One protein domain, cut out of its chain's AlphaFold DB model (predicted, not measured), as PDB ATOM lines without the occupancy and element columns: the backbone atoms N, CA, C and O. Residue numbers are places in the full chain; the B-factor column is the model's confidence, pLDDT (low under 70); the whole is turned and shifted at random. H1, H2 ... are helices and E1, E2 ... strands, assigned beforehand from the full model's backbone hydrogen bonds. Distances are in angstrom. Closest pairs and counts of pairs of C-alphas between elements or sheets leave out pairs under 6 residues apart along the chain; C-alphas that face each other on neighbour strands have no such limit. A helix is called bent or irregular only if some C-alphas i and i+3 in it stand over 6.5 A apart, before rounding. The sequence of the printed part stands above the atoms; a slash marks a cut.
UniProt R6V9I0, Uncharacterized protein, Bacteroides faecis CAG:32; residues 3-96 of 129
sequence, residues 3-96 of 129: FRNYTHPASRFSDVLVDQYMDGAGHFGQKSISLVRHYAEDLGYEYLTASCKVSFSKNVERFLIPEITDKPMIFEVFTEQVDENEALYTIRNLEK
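What this domain is: This is residues 3 to 96 of the 129 residues of an uncharacterized protein of Bacteroides faecis CAG:32 (UniProt R6V9I0). A loose, open frame: at one end a small sheet of two strands, E1 and E2, has H3 over one face and H4 over the other, and from there two thin arms reach back toward the opposite end, one through H2 to H1 and residues 3 to 14, the other through residues 78 to 80, after which H5 turns away from the frame. The middle between the arms is largely empty, and residues 90 to 96, of which 90 to 93 belong to H5, stick out freely. The printed part has 94 residues with five named helices and two named strands in the order H1 H2 H3 E1 H4 E2 H5; the class is mostly helix, and the sheet, order E1 E2, is parallel. It is loose, with a radius of gyration of the C-alphas of 17.0 A, and flat, spanning 48 by 36 by 18 A.

How they stand to each other: After residues 3 to 14, which have no named element, comes H1, residues 15 to 21. It is apart from H2, residues 27 to 31. H2 is close to but not clearly touching H3, residues 35 to 42; their closest C-alphas, of Gly 29 and Leu 35, are 7.0 A apart. The closest C-alphas of H3 and E1, residues 46 to 50, are those of Arg 37 and Tyr 47, 6.3 A apart. H4, residues 53 to 63, comes nearest to E1 at the C-alphas of Phe 56 and Ala 50, 4.9 A apart. The closest C-alphas of H4 and E2, residues 73 to 77, are those of Phe 63 and Met 73, 6.9 A apart. E1 and E2 are parallel neighbours at 16 degrees, with N 48 and O 74 at 2.8 A and N 76 and O 48 at 3.0 A, within hydrogen-bond range. E1, H4 and E2 form a strand-helix-strand unit, two parallel strands joined through a helix, with a right-handed crossover. H3 and H4 are apart. H5, residues 81 to 93, is apart from H1, H2, H3, E1 and H4. Every O i to N i+4 pair is within hydrogen-bond range in H1, H3 and H5; H4 has 5 of 7, and H2 has 0 of 1, with 0 of 2 O i to N i+3 pairs.

Where its parts are: H1 begins at C-alpha 15 (-48.745, -48.548, -0.889) and measures 10.1 A; H2 measures 8.8 A and is only just irregular, with C-alphas 28 and 31 6.9 A apart. H3 measures 10.9 A, E1 13.8 A from C-alpha 46 (-30.589, -40.704, -30.056), and E2 12.9 A. H4, 14.7 A, is neither bent nor irregular, but only just: C-alphas 58 and 61 are 6.4 A apart. H5, 18.2 A, ends at C-alpha 93 (-61.767, -31.088, -10.449).

The domain as a whole: The C-alphas of Asp 42 and Lys 96, the two farthest apart, are 48.7 A from each other. The printed part has no cut; no link is long, and the one from H4 to E2, 9 residues, is short but not tight. Mean pLDDT of the printed part is 90.7, with residues 28, 95 and 96 under 70.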
ATOM      1  N   PHE A   3     -51.920 -47.950 -10.288       88.00
ATOM      2  CA  PHE A   3     -52.640 -48.647  -9.219       88.00
ATOM      3  C   PHE A   3     -52.790 -47.841  -7.922       88.00
ATOM      4  O   PHE A   3     -53.672 -48.156  -7.120       88.00
ATOM      5  N   ARG A   4     -51.980 -46.790  -7.733       85.62
ATOM      6  CA  ARG A   4     -52.085 -45.876  -6.585       85.62
ATOM      7  C   ARG A   4     -52.762 -44.546  -6.913       85.62
ATOM      8  O   ARG A   4     -52.891 -43.701  -6.031       85.62
ATOM      9  N   ASN A   5     -53.223 -44.349  -8.146       90.62
ATOM     10  CA  ASN A   5     -54.045 -43.187  -8.473       90.62
ATOM     11  C   ASN A   5     -55.302 -43.203  -7.596       90.62
ATOM     12  O   ASN A   5     -55.920 -44.254  -7.426       90.62
ATOM     13  N   TYR A   6     -55.729 -42.049  -7.079       89.12
ATOM     14  CA  TYR A   6     -56.828 -41.945  -6.104       89.12
ATOM     15  C   TYR A   6     -58.167 -42.488  -6.632       89.12
ATOM     16  O   TYR A   6     -59.082 -42.800  -5.873       89.12
ATOM     17  N   THR A   7     -58.304 -42.574  -7.955       91.56
ATOM     18  CA  THR A   7     -59.478 -43.119  -8.639       91.56
ATOM     19  C   THR A   7     -59.415 -44.631  -8.812       91.56
ATOM     20  O   THR A   7     -60.434 -45.251  -9.111       91.56
ATOM     21  N   HIS A   8     -58.229 -45.225  -8.697       91.38
ATOM     22  CA  HIS A   8     -58.014 -46.639  -8.944       91.38
ATOM     23  C   HIS A   8     -58.495 -47.461  -7.736       91.38
ATOM     24  O   HIS A   8     -58.147 -47.128  -6.600       91.38
ATOM     25  N   PRO A   9     -59.240 -48.567  -7.926       92.06
ATOM     26  CA  PRO A   9     -59.759 -49.370  -6.818       92.06
ATOM     27  C   PRO A   9     -58.701 -49.950  -5.879       92.06
ATOM     28  O   PRO A   9     -59.067 -50.398  -4.800       92.06
ATOM     29  N   ALA A  10     -57.430 -50.002  -6.271       91.00
ATOM     30  CA  ALA A  10     -56.340 -50.463  -5.407       91.00
ATOM     31  C   ALA A  10     -55.808 -49.374  -4.454       91.00
ATOM     32  O   ALA A  10     -55.221 -49.711  -3.433       91.00
ATOM     33  N   SER A  11     -56.101 -48.091  -4.696       89.06
ATOM     34  CA  SER A  11     -55.634 -46.972  -3.852       89.06
ATOM     35  C   SER A  11     -56.197 -46.962  -2.423       89.06
ATOM     36  O   SER A  11     -55.694 -46.250  -1.562       89.06
ATOM     37  N   ARG A  12     -57.231 -47.768  -2.142       90.75
ATOM     38  CA  ARG A  12     -57.753 -48.000  -0.780       90.75
ATOM     39  C   ARG A  12     -56.839 -48.863   0.091       90.75
ATOM     40  O   ARG A  12     -57.067 -48.951   1.294       90.75
ATOM     41  N   PHE A  13     -55.874 -49.553  -0.509       91.25
ATOM     42  CA  PHE A  13     -54.879 -50.343   0.206       91.25
ATOM     43  C   PHE A  13     -53.615 -49.511   0.417       91.25
ATOM     44  O   PHE A  13     -53.343 -48.583  -0.337       91.25
ATOM     45  N   SER A  14     -52.832 -49.846   1.442       90.44
ATOM     46  CA  SER A  14     -51.540 -49.190   1.667       90.44
ATOM     47  C   SER A  14     -50.594 -49.426   0.490       90.44
ATOM     48  O   SER A  14     -50.581 -50.536  -0.049       90.44
ATOM     49  N   ASP A  15     -49.719 -48.465   0.206       86.88
ATOM     50  CA  ASP A  15     -48.745 -48.548  -0.889       86.88
ATOM     51  C   ASP A  15     -47.921 -49.839  -0.878       86.88
ATOM     52  O   ASP A  15     -47.723 -50.426  -1.932       86.88
ATOM     53  N   VAL A  16     -47.537 -50.338   0.303       89.62
ATOM     54  CA  VAL A  16     -46.796 -51.605   0.461       89.62
ATOM     55  C   VAL A  16     -47.579 -52.805  -0.081       89.62
ATOM     56  O   VAL A  16     -47.016 -53.674  -0.742       89.62
ATOM     57  N   LEU A  17     -48.886 -52.866   0.190       90.88
ATOM     58  CA  LEU A  17     -49.746 -53.949  -0.296       90.88
ATOM     59  C   LEU A  17     -49.990 -53.828  -1.800       90.88
ATOM     60  O   LEU A  17     -50.081 -54.843  -2.489       90.88
ATOM     61  N   VAL A  18     -50.086 -52.597  -2.302       88.38
ATOM     62  CA  VAL A  18     -50.214 -52.344  -3.738       88.38
ATOM     63  C   VAL A  18     -48.940 -52.781  -4.464       88.38
ATOM     64  O   VAL A  18     -49.043 -53.525  -5.438       88.38
ATOM     65  N   ASP A  19     -47.768 -52.420  -3.933       87.06
ATOM     66  CA  ASP A  19     -46.464 -52.772  -4.502       87.06
ATOM     67  C   ASP A  19     -46.250 -54.282  -4.612       87.06
ATOM     68  O   ASP A  19     -45.827 -54.811  -5.640       87.06
ATOM     69  N   GLN A  20     -46.534 -55.000  -3.528       88.44
ATOM     70  CA  GLN A  20     -46.222 -56.423  -3.439       88.44
ATOM     71  C   GLN A  20     -47.165 -57.303  -4.260       88.44
ATOM     72  O   GLN A  20     -46.752 -58.366  -4.726       88.44
ATOM     73  N   TYR A  21     -48.431 -56.901  -4.402       88.25
ATOM     74  CA  TYR A  21     -49.482 -57.818  -4.853       88.25
ATOM     75  C   TYR A  21     -50.335 -57.303  -6.009       88.25
ATOM     76  O   TYR A  21     -51.100 -58.089  -6.565       88.25
ATOM     77  N   MET A  22     -50.267 -56.015  -6.358       87.06
ATOM     78  CA  MET A  22     -51.243 -55.415  -7.278       87.06
ATOM     79  C   MET A  22     -50.611 -54.709  -8.470       87.06
ATOM     80  O   MET A  22     -51.179 -54.779  -9.556       87.06
ATOM     81  N   ASP A  23     -49.474 -54.033  -8.295       81.19
ATOM     82  CA  ASP A  23     -48.977 -53.094  -9.307       81.19
ATOM     83  C   ASP A  23     -47.715 -53.529 -10.060       81.19
ATOM     84  O   ASP A  23     -47.229 -52.783 -10.914       81.19
ATOM     85  N   GLY A  24     -47.201 -54.728  -9.765       78.38
ATOM     86  CA  GLY A  24     -45.960 -55.223 -10.353       78.38
ATOM     87  C   GLY A  24     -44.764 -54.328 -10.021       78.38
ATOM     88  O   GLY A  24     -43.946 -54.052 -10.905       78.38
ATOM     89  N   ALA A  25     -44.675 -53.832  -8.783       75.81
ATOM     90  CA  ALA A  25     -43.601 -52.950  -8.349       75.81
ATOM     91  C   ALA A  25     -42.228 -53.490  -8.749       75.81
ATOM     92  O   ALA A  25     -41.879 -54.651  -8.536       75.81
ATOM     93  N   GLY A  26     -41.433 -52.613  -9.356       71.75
ATOM     94  CA  GLY A  26     -40.088 -52.923  -9.823       71.75
ATOM     95  C   GLY A  26     -39.988 -53.598 -11.189       71.75
ATOM     96  O   GLY A  26     -38.869 -53.809 -11.665       71.75
ATOM     97  N   HIS A  27     -41.107 -53.840 -11.873       72.00
ATOM     98  CA  HIS A  27     -41.089 -54.102 -13.312       72.00
ATOM     99  C   HIS A  27     -40.473 -52.903 -14.067       72.00
ATOM    100  O   HIS A  27     -40.494 -51.767 -13.589       72.00
ATOM    101  N   PHE A  28     -39.882 -53.159 -15.239       68.44
ATOM    102  CA  PHE A  28     -39.222 -52.144 -16.086       68.44
ATOM    103  C   PHE A  28     -38.009 -51.442 -15.445       68.44
ATOM    104  O   PHE A  28     -37.735 -50.274 -15.704       68.44
ATOM    105  N   GLY A  29     -37.252 -52.156 -14.608       74.38
ATOM    106  CA  GLY A  29     -35.957 -51.674 -14.121       74.38
ATOM    107  C   GLY A  29     -36.039 -50.582 -13.053       74.38
ATOM    108  O   GLY A  29     -35.085 -49.822 -12.922       74.38
ATOM    109  N   GLN A  30     -37.143 -50.493 -12.298       83.69
ATOM    110  CA  GLN A  30     -37.294 -49.579 -11.147       83.69
ATOM    111  C   GLN A  30     -36.999 -48.101 -11.472       83.69
ATOM    112  O   GLN A  30     -36.359 -47.407 -10.688       83.69
ATOM    113  N   LYS A  31     -37.451 -47.614 -12.638       84.19
ATOM    114  CA  LYS A  31     -37.114 -46.267 -13.150       84.19
ATOM    115  C   LYS A  31     -35.596 -46.019 -13.259       84.19
ATOM    116  O   LYS A  31     -35.120 -44.911 -13.016       84.19
ATOM    117  N   SER A  32     -34.813 -47.043 -13.601       89.62
ATOM    118  CA  SER A  32     -33.379 -46.881 -13.849       89.62
ATOM    119  C   SER A  32     -33.135 -45.886 -14.981       89.62
ATOM    120  O   SER A  32     -33.517 -46.124 -16.123       89.62
ATOM    121  N   ILE A  33     -32.418 -44.807 -14.668       89.69
ATOM    122  CA  ILE A  33     -32.091 -43.737 -15.620       89.69
ATOM    123  C   ILE A  33     -31.090 -44.157 -16.707       89.69
ATOM    124  O   ILE A  33     -30.849 -43.406 -17.651       89.69
ATOM    125  N   SER A  34     -30.455 -45.321 -16.555       92.50
ATOM    126  CA  SER A  34     -29.392 -45.790 -17.447       92.50
ATOM    127  C   SER A  34     -29.772 -47.035 -18.242       92.50
ATOM    128  O   SER A  34     -29.200 -47.256 -19.302       92.50
ATOM    129  N   LEU A  35     -30.706 -47.859 -17.754       92.88
ATOM    130  CA  LEU A  35     -30.999 -49.159 -18.366       92.88
ATOM    131  C   LEU A  35     -31.537 -49.010 -19.795       92.88
ATOM    132  O   LEU A  35     -30.945 -49.538 -20.733       92.88
ATOM    133  N   VAL A  36     -32.642 -48.277 -19.956       92.88
ATOM    134  CA  VAL A  36     -33.254 -48.041 -21.273       92.88
ATOM    135  C   VAL A  36     -32.353 -47.154 -22.126       92.88
ATOM    136  O   VAL A  36     -32.190 -47.415 -23.315       92.88
ATOM    137  N   ARG A  37     -31.700 -46.169 -21.500       95.00
ATOM    138  CA  ARG A  37     -30.742 -45.280 -22.155       95.00
ATOM    139  C   ARG A  37     -29.633 -46.043 -22.871       95.00
ATOM    140  O   ARG A  37     -29.487 -45.881 -24.076       95.00
ATOM    141  N   HIS A  38     -28.872 -46.866 -22.150       96.12
ATOM    142  CA  HIS A  38     -27.756 -47.597 -22.748       96.12
ATOM    143  C   HIS A  38     -28.255 -48.574 -23.812       96.12
ATOM    144  O   HIS A  38     -27.701 -48.617 -24.900       96.12
ATOM    145  N   TYR A  39     -29.360 -49.281 -23.550       95.44
ATOM    146  CA  TYR A  39     -29.957 -50.179 -24.538       95.44
ATOM    147  C   TYR A  39     -30.328 -49.456 -25.846       95.44
ATOM    148  O   TYR A  39     -30.062 -49.959 -26.934       95.44
ATOM    149  N   ALA A  40     -30.917 -48.264 -25.755       96.81
ATOM    150  CA  ALA A  40     -31.279 -47.452 -26.911       96.81
ATOM    151  C   ALA A  40     -30.050 -46.884 -27.641       96.81
ATOM    152  O   ALA A  40     -29.963 -46.986 -28.867       96.81
ATOM    153  N   GLU A  41     -29.103 -46.304 -26.899       97.19
ATOM    154  CA  GLU A  41     -27.870 -45.729 -27.450       97.19
ATOM    155  C   GLU A  41     -27.026 -46.806 -28.161       97.19
ATOM    156  O   GLU A  41     -26.557 -46.567 -29.278       97.19
ATOM    157  N   ASP A  42     -26.917 -48.010 -27.587       97.94
ATOM    158  CA  ASP A  42     -26.197 -49.156 -28.169       97.94
ATOM    159  C   ASP A  42     -26.852 -49.671 -29.463       97.94
ATOM    160  O   ASP A  42     -26.165 -50.139 -30.373       97.94
ATOM    161  N   LEU A  43     -28.179 -49.546 -29.585       97.75
ATOM    162  CA  LEU A  43     -28.920 -49.833 -30.821       97.75
ATOM    163  C   LEU A  43     -28.856 -48.689 -31.849       97.75
ATOM    164  O   LEU A  43     -29.405 -48.815 -32.944       97.75
ATOM    165  N   GLY A  44     -28.182 -47.583 -31.522       98.00
ATOM    166  CA  GLY A  44     -27.964 -46.453 -32.421       98.00
ATOM    167  C   GLY A  44     -29.038 -45.365 -32.369       98.00
ATOM    168  O   GLY A  44     -29.015 -44.474 -33.222       98.00
ATOM    169  N   TYR A  45     -29.946 -45.393 -31.391       98.12
ATOM    170  CA  TYR A  45     -30.923 -44.322 -31.186       98.12
ATOM    171  C   TYR A  45     -30.264 -43.081 -30.567       98.12
ATOM    172  O   TYR A  45     -29.298 -43.166 -29.806       98.12
ATOM    173  N   GLU A  46     -30.812 -41.905 -30.863       97.81
ATOM    174  CA  GLU A  46     -30.589 -40.704 -30.056       97.81
ATOM    175  C   GLU A  46     -31.509 -40.762 -28.828       97.81
ATOM    176  O   GLU A  46     -32.718 -40.966 -28.961       97.81
ATOM    177  N   TYR A  47     -30.939 -40.607 -27.631       97.88
ATOM    178  CA  TYR A  47     -31.680 -40.713 -26.376       97.88
ATOM    179  C   TYR A  47     -31.834 -39.356 -25.694       97.88
ATOM    180  O   TYR A  47     -30.856 -38.728 -25.280       97.88
ATOM    181  N   LEU A  48     -33.078 -38.919 -25.542       97.69
ATOM    182  CA  LEU A  48     -33.453 -37.710 -24.823       97.69
ATOM    183  C   LEU A  48     -34.133 -38.097 -23.512       97.69
ATOM    184  O   LEU A  48     -34.855 -39.090 -23.435       97.69
ATOM    185  N   THR A  49     -33.928 -37.288 -22.475       96.94
ATOM    186  CA  THR A  49     -34.569 -37.494 -21.171       96.94
ATOM    187  C   THR A  49     -35.110 -36.202 -20.599       96.94
ATOM    188  O   THR A  49     -34.595 -35.118 -20.876       96.94
ATOM    189  N   ALA A  50     -36.159 -36.296 -19.794       96.62
ATOM    190  CA  ALA A  50     -36.642 -35.181 -18.994       96.62
ATOM    191  C   ALA A  50     -37.213 -35.694 -17.676       96.62
ATOM    192  O   ALA A  50     -37.807 -36.761 -17.634       96.62
ATOM    193  N   SER A  51     -37.055 -34.917 -16.611       94.38
ATOM    194  CA  SER A  51     -37.664 -35.186 -15.296       94.38
ATOM    195  C   SER A  51     -38.395 -33.969 -14.728       94.38
ATOM    196  O   SER A  51     -38.945 -34.007 -13.634       94.38
ATOM    197  N   CYS A  52     -38.383 -32.851 -15.456       93.56
ATOM    198  CA  CYS A  52     -39.073 -31.628 -15.077       93.56
ATOM    199  C   CYS A  52     -39.399 -30.778 -16.307       93.56
ATOM    200  O   CYS A  52     -38.779 -30.928 -17.365       93.56
ATOM    201  N   LYS A  53     -40.308 -29.812 -16.141       92.69
ATOM    202  CA  LYS A  53     -40.755 -28.903 -17.207       92.69
ATOM    203  C   LYS A  53     -39.605 -28.228 -17.961       92.69
ATOM    204  O   LYS A  53     -39.653 -28.150 -19.179       92.69
ATOM    205  N   VAL A  54     -38.562 -27.784 -17.258       95.88
ATOM    206  CA  VAL A  54     -37.408 -27.109 -17.879       95.88
ATOM    207  C   VAL A  54     -36.643 -28.064 -18.798       95.88
ATOM    208  O   VAL A  54     -36.400 -27.738 -19.957       95.88
ATOM    209  N   SER A  55     -36.302 -29.261 -18.304       95.94
ATOM    210  CA  SER A  55     -35.625 -30.288 -19.111       95.94
ATOM    211  C   SER A  55     -36.487 -30.771 -20.281       95.94
ATOM    212  O   SER A  55     -35.972 -30.972 -21.378       95.94
ATOM    213  N   PHE A  56     -37.804 -30.875 -20.075       97.06
ATOM    214  CA  PHE A  56     -38.753 -31.241 -21.117       97.06
ATOM    215  C   PHE A  56     -38.794 -30.192 -22.225       97.06
ATOM    216  O   PHE A  56     -38.558 -30.527 -23.380       97.06
ATOM    217  N   SER A  57     -39.019 -28.921 -21.880       96.56
ATOM    218  CA  SER A  57     -39.071 -27.823 -22.851       96.56
ATOM    219  C   SER A  57     -37.780 -27.698 -23.656       96.56
ATOM    220  O   SER A  57     -37.835 -27.421 -24.845       96.56
ATOM    221  N   LYS A  58     -36.624 -27.964 -23.038       95.94
ATOM    222  CA  LYS A  58     -35.340 -27.956 -23.743       95.94
ATOM    223  C   LYS A  58     -35.233 -29.062 -24.802       95.94
ATOM    224  O   LYS A  58     -34.664 -28.833 -25.862       95.94
ATOM    225  N   ASN A  59     -35.732 -30.261 -24.506       97.69
ATOM    226  CA  ASN A  59     -35.533 -31.434 -25.362       97.69
ATOM    227  C   ASN A  59     -36.681 -31.669 -26.351       97.69
ATOM    228  O   ASN A  59     -36.461 -32.245 -27.415       97.69
ATOM    229  N   VAL A  60     -37.890 -31.195 -26.040       97.81
ATOM    230  CA  VAL A  60     -39.067 -31.370 -26.901       97.81
ATOM    231  C   VAL A  60     -38.896 -30.670 -28.249       97.81
ATOM    232  O   VAL A  60     -39.356 -31.188 -29.260       97.81
ATOM    233  N   GLU A  61     -38.170 -29.548 -28.287       95.81
ATOM    234  CA  GLU A  61     -37.853 -28.846 -29.534       95.81
ATOM    235  C   GLU A  61     -37.028 -29.725 -30.479       95.81
ATOM    236  O   GLU A  61     -37.337 -29.793 -31.663       95.81
ATOM    237  N   ARG A  62     -36.034 -30.461 -29.958       96.31
ATOM    238  CA  ARG A  62     -35.239 -31.420 -30.742       96.31
ATOM    239  C   ARG A  62     -36.062 -32.634 -31.164       96.31
ATOM    240  O   ARG A  62     -35.903 -33.103 -32.283       96.31
ATOM    241  N   PHE A  63     -36.916 -33.141 -30.281       97.62
ATOM    242  CA  PHE A  63     -37.702 -34.348 -30.543       97.62
ATOM    243  C   PHE A  63     -38.786 -34.150 -31.614       97.62
ATOM    244  O   PHE A  63     -39.137 -35.094 -32.313       97.62
ATOM    245  N   LEU A  64     -39.323 -32.930 -31.736       96.56
ATOM    246  CA  LEU A  64     -40.425 -32.598 -32.645       96.56
ATOM    247  C   LEU A  64     -39.981 -31.871 -33.921       96.56
ATOM    248  O   LEU A  64     -40.823 -31.276 -34.598       96.56
ATOM    249  N   ILE A  65     -38.687 -31.883 -34.256       97.00
ATOM    250  CA  ILE A  65     -38.242 -31.281 -35.515       97.00
ATOM    251  C   ILE A  65     -38.875 -32.011 -36.713       97.00
ATOM    252  O   ILE A  65     -39.003 -33.237 -36.690       97.00
ATOM    253  N   PRO A  66     -39.316 -31.277 -37.746       96.56
ATOM    254  CA  PRO A  66     -40.036 -31.871 -38.869       96.56
ATOM    255  C   PRO A  66     -39.122 -32.619 -39.847       96.56
ATOM    256  O   PRO A  66     -39.610 -33.392 -40.673       96.56
ATOM    257  N   GLU A  67     -37.815 -32.371 -39.804       97.00
ATOM    258  CA  GLU A  67     -36.850 -33.003 -40.692       97.00
ATOM    259  C   GLU A  67     -36.582 -34.461 -40.303       97.00
ATOM    260  O   GLU A  67     -36.534 -34.826 -39.128       97.00
ATOM    261  N   ILE A  68     -36.323 -35.302 -41.309       95.12
ATOM    262  CA  ILE A  68     -35.761 -36.634 -41.071       95.12
ATOM    263  C   ILE A  68     -34.336 -36.456 -40.556       95.12
ATOM    264  O   ILE A  68     -33.526 -35.744 -41.149       95.12
ATOM    265  N   THR A  69     -34.041 -37.118 -39.450       96.12
ATOM    266  CA  THR A  69     -32.771 -37.019 -38.738       96.12
ATOM    267  C   THR A  69     -31.889 -38.226 -39.014       96.12
ATOM    268  O   THR A  69     -32.348 -39.258 -39.502       96.12
ATOM    269  N   ASP A  70     -30.605 -38.107 -38.673       96.00
ATOM    270  CA  ASP A  70     -29.621 -39.172 -38.897       96.00
ATOM    271  C   ASP A  70     -29.886 -40.428 -38.050       96.00
ATOM    272  O   ASP A  70     -29.416 -41.516 -38.386       96.00
ATOM    273  N   LYS A  71     -30.606 -40.280 -36.929       97.19
ATOM    274  CA  LYS A  71     -30.909 -41.354 -35.981       97.19
ATOM    275  C   LYS A  71     -32.366 -41.289 -35.535       97.19
ATOM    276  O   LYS A  71     -32.852 -40.196 -35.242       97.19
ATOM    277  N   PRO A  72     -33.049 -42.437 -35.383       96.56
ATOM    278  CA  PRO A  72     -34.324 -42.456 -34.684       96.56
ATOM    279  C   PRO A  72     -34.131 -41.984 -33.237       96.56
ATOM    280  O   PRO A  72     -33.100 -42.250 -32.614       96.56
ATOM    281  N   MET A  73     -35.129 -41.292 -32.696       97.88
ATOM    282  CA  MET A  73     -35.072 -40.718 -31.352       97.88
ATOM    283  C   MET A  73     -35.990 -41.469 -30.393       97.88
ATOM    284  O   MET A  73     -37.111 -41.831 -30.750       97.88
ATOM    285  N   ILE A  74     -35.537 -41.636 -29.155       97.44
ATOM    286  CA  ILE A  74     -36.378 -42.003 -28.014       97.44
ATOM    287  C   ILE A  74     -36.322 -40.854 -27.018       97.44
ATOM    288  O   ILE A  74     -35.246 -40.353 -26.696       97.44
ATOM    289  N   PHE A  75     -37.486 -40.449 -26.523       97.56
ATOM    290  CA  PHE A  75     -37.591 -39.449 -25.473       97.56
ATOM    291  C   PHE A  75     -38.311 -40.043 -24.265       97.56
ATOM    292  O   PHE A  75     -39.528 -40.220 -24.278       97.56
ATOM    293  N   GLU A  76     -37.547 -40.357 -23.220       95.94
ATOM    294  CA  GLU A  76     -38.087 -40.855 -21.956       95.94
ATOM    295  C   GLU A  76     -38.340 -39.691 -20.988       95.94
ATOM    296  O   GLU A  76     -37.428 -38.950 -20.609       95.94
ATOM    297  N   VAL A  77     -39.597 -39.524 -20.579       94.69
ATOM    298  CA  VAL A  77     -39.995 -38.505 -19.604       94.69
ATOM    299  C   VAL A  77     -40.319 -39.193 -18.285       94.69
ATOM    300  O   VAL A  77     -41.299 -39.924 -18.174       94.69
ATOM    301  N   PHE A  78     -39.485 -38.952 -17.281       92.56
ATOM    302  CA  PHE A  78     -39.659 -39.481 -15.938       92.56
ATOM    303  C   PHE A  78     -40.684 -38.651 -15.172       92.56
ATOM    304  O   PHE A  78     -40.570 -37.427 -15.085       92.56
ATOM    305  N   THR A  79     -41.661 -39.334 -14.586       89.12
ATOM    306  CA  THR A  79     -42.698 -38.735 -13.745       89.12
ATOM    307  C   THR A  79     -42.694 -39.360 -12.359       89.12
ATOM    308  O   THR A  79     -42.286 -40.514 -12.169       89.12
ATOM    309  N   GLU A  80     -43.174 -38.601 -11.375       87.94
ATOM    310  CA  GLU A  80     -43.434 -39.109 -10.037       87.94
ATOM    311  C   GLU A  80     -44.911 -39.395  -9.814       87.94
ATOM    312  O   GLU A  80     -45.802 -38.763 -10.374       87.94
ATOM    313  N   GLN A  81     -45.172 -40.399  -8.983       86.56
ATOM    314  CA  GLN A  81     -46.530 -40.873  -8.738       86.56
ATOM    315  C   GLN A  81     -47.404 -39.826  -8.048       86.56
ATOM    316  O   GLN A  81     -48.603 -39.770  -8.304       86.56
ATOM    317  N   VAL A  82     -46.809 -39.015  -7.170       88.38
ATOM    318  CA  VAL A  82     -47.510 -37.921  -6.491       88.38
ATOM    319  C   VAL A  82     -47.990 -36.900  -7.517       88.38
ATOM    320  O   VAL A  82     -49.174 -36.572  -7.530       88.38
ATOM    321  N   ASP A  83     -47.100 -36.493  -8.422       89.31
ATOM    322  CA  ASP A  83     -47.394 -35.513  -9.467       89.31
ATOM    323  C   ASP A  83     -48.468 -36.029 -10.435       89.31
ATOM    324  O   ASP A  83     -49.382 -35.291 -10.796       89.31
ATOM    325  N   GLU A  84     -48.415 -37.312 -10.811       88.25
ATOM    326  CA  GLU A  84     -49.432 -37.951 -11.660       88.25
ATOM    327  C   GLU A  84     -50.816 -37.934 -10.990       88.25
ATOM    328  O   GLU A  84     -51.834 -37.599 -11.604       88.25
ATOM    329  N   ASN A  85     -50.859 -38.257  -9.697       90.50
ATOM    330  CA  ASN A  85     -52.096 -38.300  -8.929       90.50
ATOM    331  C   ASN A  85     -52.685 -36.891  -8.728       90.50
ATOM    332  O   ASN A  85     -53.898 -36.697  -8.863       90.50
ATOM    333  N   GLU A  86     -51.830 -35.897  -8.460       90.62
ATOM    334  CA  GLU A  86     -52.212 -34.486  -8.355       90.62
ATOM    335  C   GLU A  86     -52.711 -33.935  -9.694       90.62
ATOM    336  O   GLU A  86     -53.755 -33.277  -9.737       90.62
ATOM    337  N   ALA A  87     -52.024 -34.236 -10.798       89.69
ATOM    338  CA  ALA A  87     -52.436 -33.831 -12.137       89.69
ATOM    339  C   ALA A  87     -53.809 -34.418 -12.488       89.69
ATOM    340  O   ALA A  87     -54.714 -33.685 -12.906       89.69
ATOM    341  N   LEU A  88     -54.008 -35.717 -12.240       91.31
ATOM    342  CA  LEU A  88     -55.287 -36.387 -12.458       91.31
ATOM    343  C   LEU A  88     -56.399 -35.779 -11.594       91.31
ATOM    344  O   LEU A  88     -57.502 -35.525 -12.090       91.31
ATOM    345  N   TYR A  89     -56.123 -35.526 -10.313       90.75
ATOM    346  CA  TYR A  89     -57.077 -34.888  -9.410       90.75
ATOM    347  C   TYR A  89     -57.440 -33.487  -9.895       90.75
ATOM    348  O   TYR A  89     -58.622 -33.153  -9.978       90.75
ATOM    349  N   THR A  90     -56.442 -32.686 -10.257       88.88
ATOM    350  CA  THR A  90     -56.627 -31.321 -10.749       88.88
ATOM    351  C   THR A  90     -57.512 -31.324 -11.983       88.88
ATOM    352  O   THR A  90     -58.557 -30.677 -11.971       88.88
ATOM    353  N   ILE A  91     -57.186 -32.128 -13.002       88.00
ATOM    354  CA  ILE A  91     -57.964 -32.203 -14.247       88.00
ATOM    355  C   ILE A  91     -59.416 -32.607 -13.976       88.00
ATOM    356  O   ILE A  91     -60.348 -31.995 -14.499       88.00
ATOM    357  N   ARG A  92     -59.631 -33.596 -13.103       86.44
ATOM    358  CA  ARG A  92     -60.976 -34.076 -12.747       86.44
ATOM    359  C   ARG A  92     -61.775 -33.101 -11.882       86.44
ATOM    360  O   ARG A  92     -62.981 -33.290 -11.726       86.44
ATOM    361  N   ASN A  93     -61.134 -32.083 -11.312       85.00
ATOM    362  CA  ASN A  93     -61.767 -31.088 -10.449       85.00
ATOM    363  C   ASN A  93     -61.652 -29.645 -10.982       85.00
ATOM    364  O   ASN A  93     -62.111 -28.734 -10.297       85.00
ATOM    365  N   LEU A  94     -61.135 -29.436 -12.202       78.75
ATOM    366  CA  LEU A  94     -60.983 -28.122 -12.858       78.75
ATOM    367  C   LEU A  94     -62.278 -27.290 -12.856       78.75
ATOM    368  O   LEU A  94     -62.235 -26.074 -12.705       78.75
ATOM    369  N   GLU A  95     -63.441 -27.934 -13.007       65.88
ATOM    370  CA  GLU A  95     -64.737 -27.245 -13.099       65.88
ATOM    371  C   GLU A  95     -65.333 -26.841 -11.740       65.88
ATOM    372  O   GLU A  95     -66.348 -26.140 -11.678       65.88
ATOM    373  N   LYS A  96     -64.720 -27.267 -10.633       60.88
ATOM    374  CA  LYS A  96     -65.142 -26.867  -9.296       60.88
ATOM    375  C   LYS A  96     -64.514 -25.517  -8.958       60.88
ATOM    376  O   LYS A  96     -63.641 -25.434  -8.099       60.88
TER     377      LYS A  96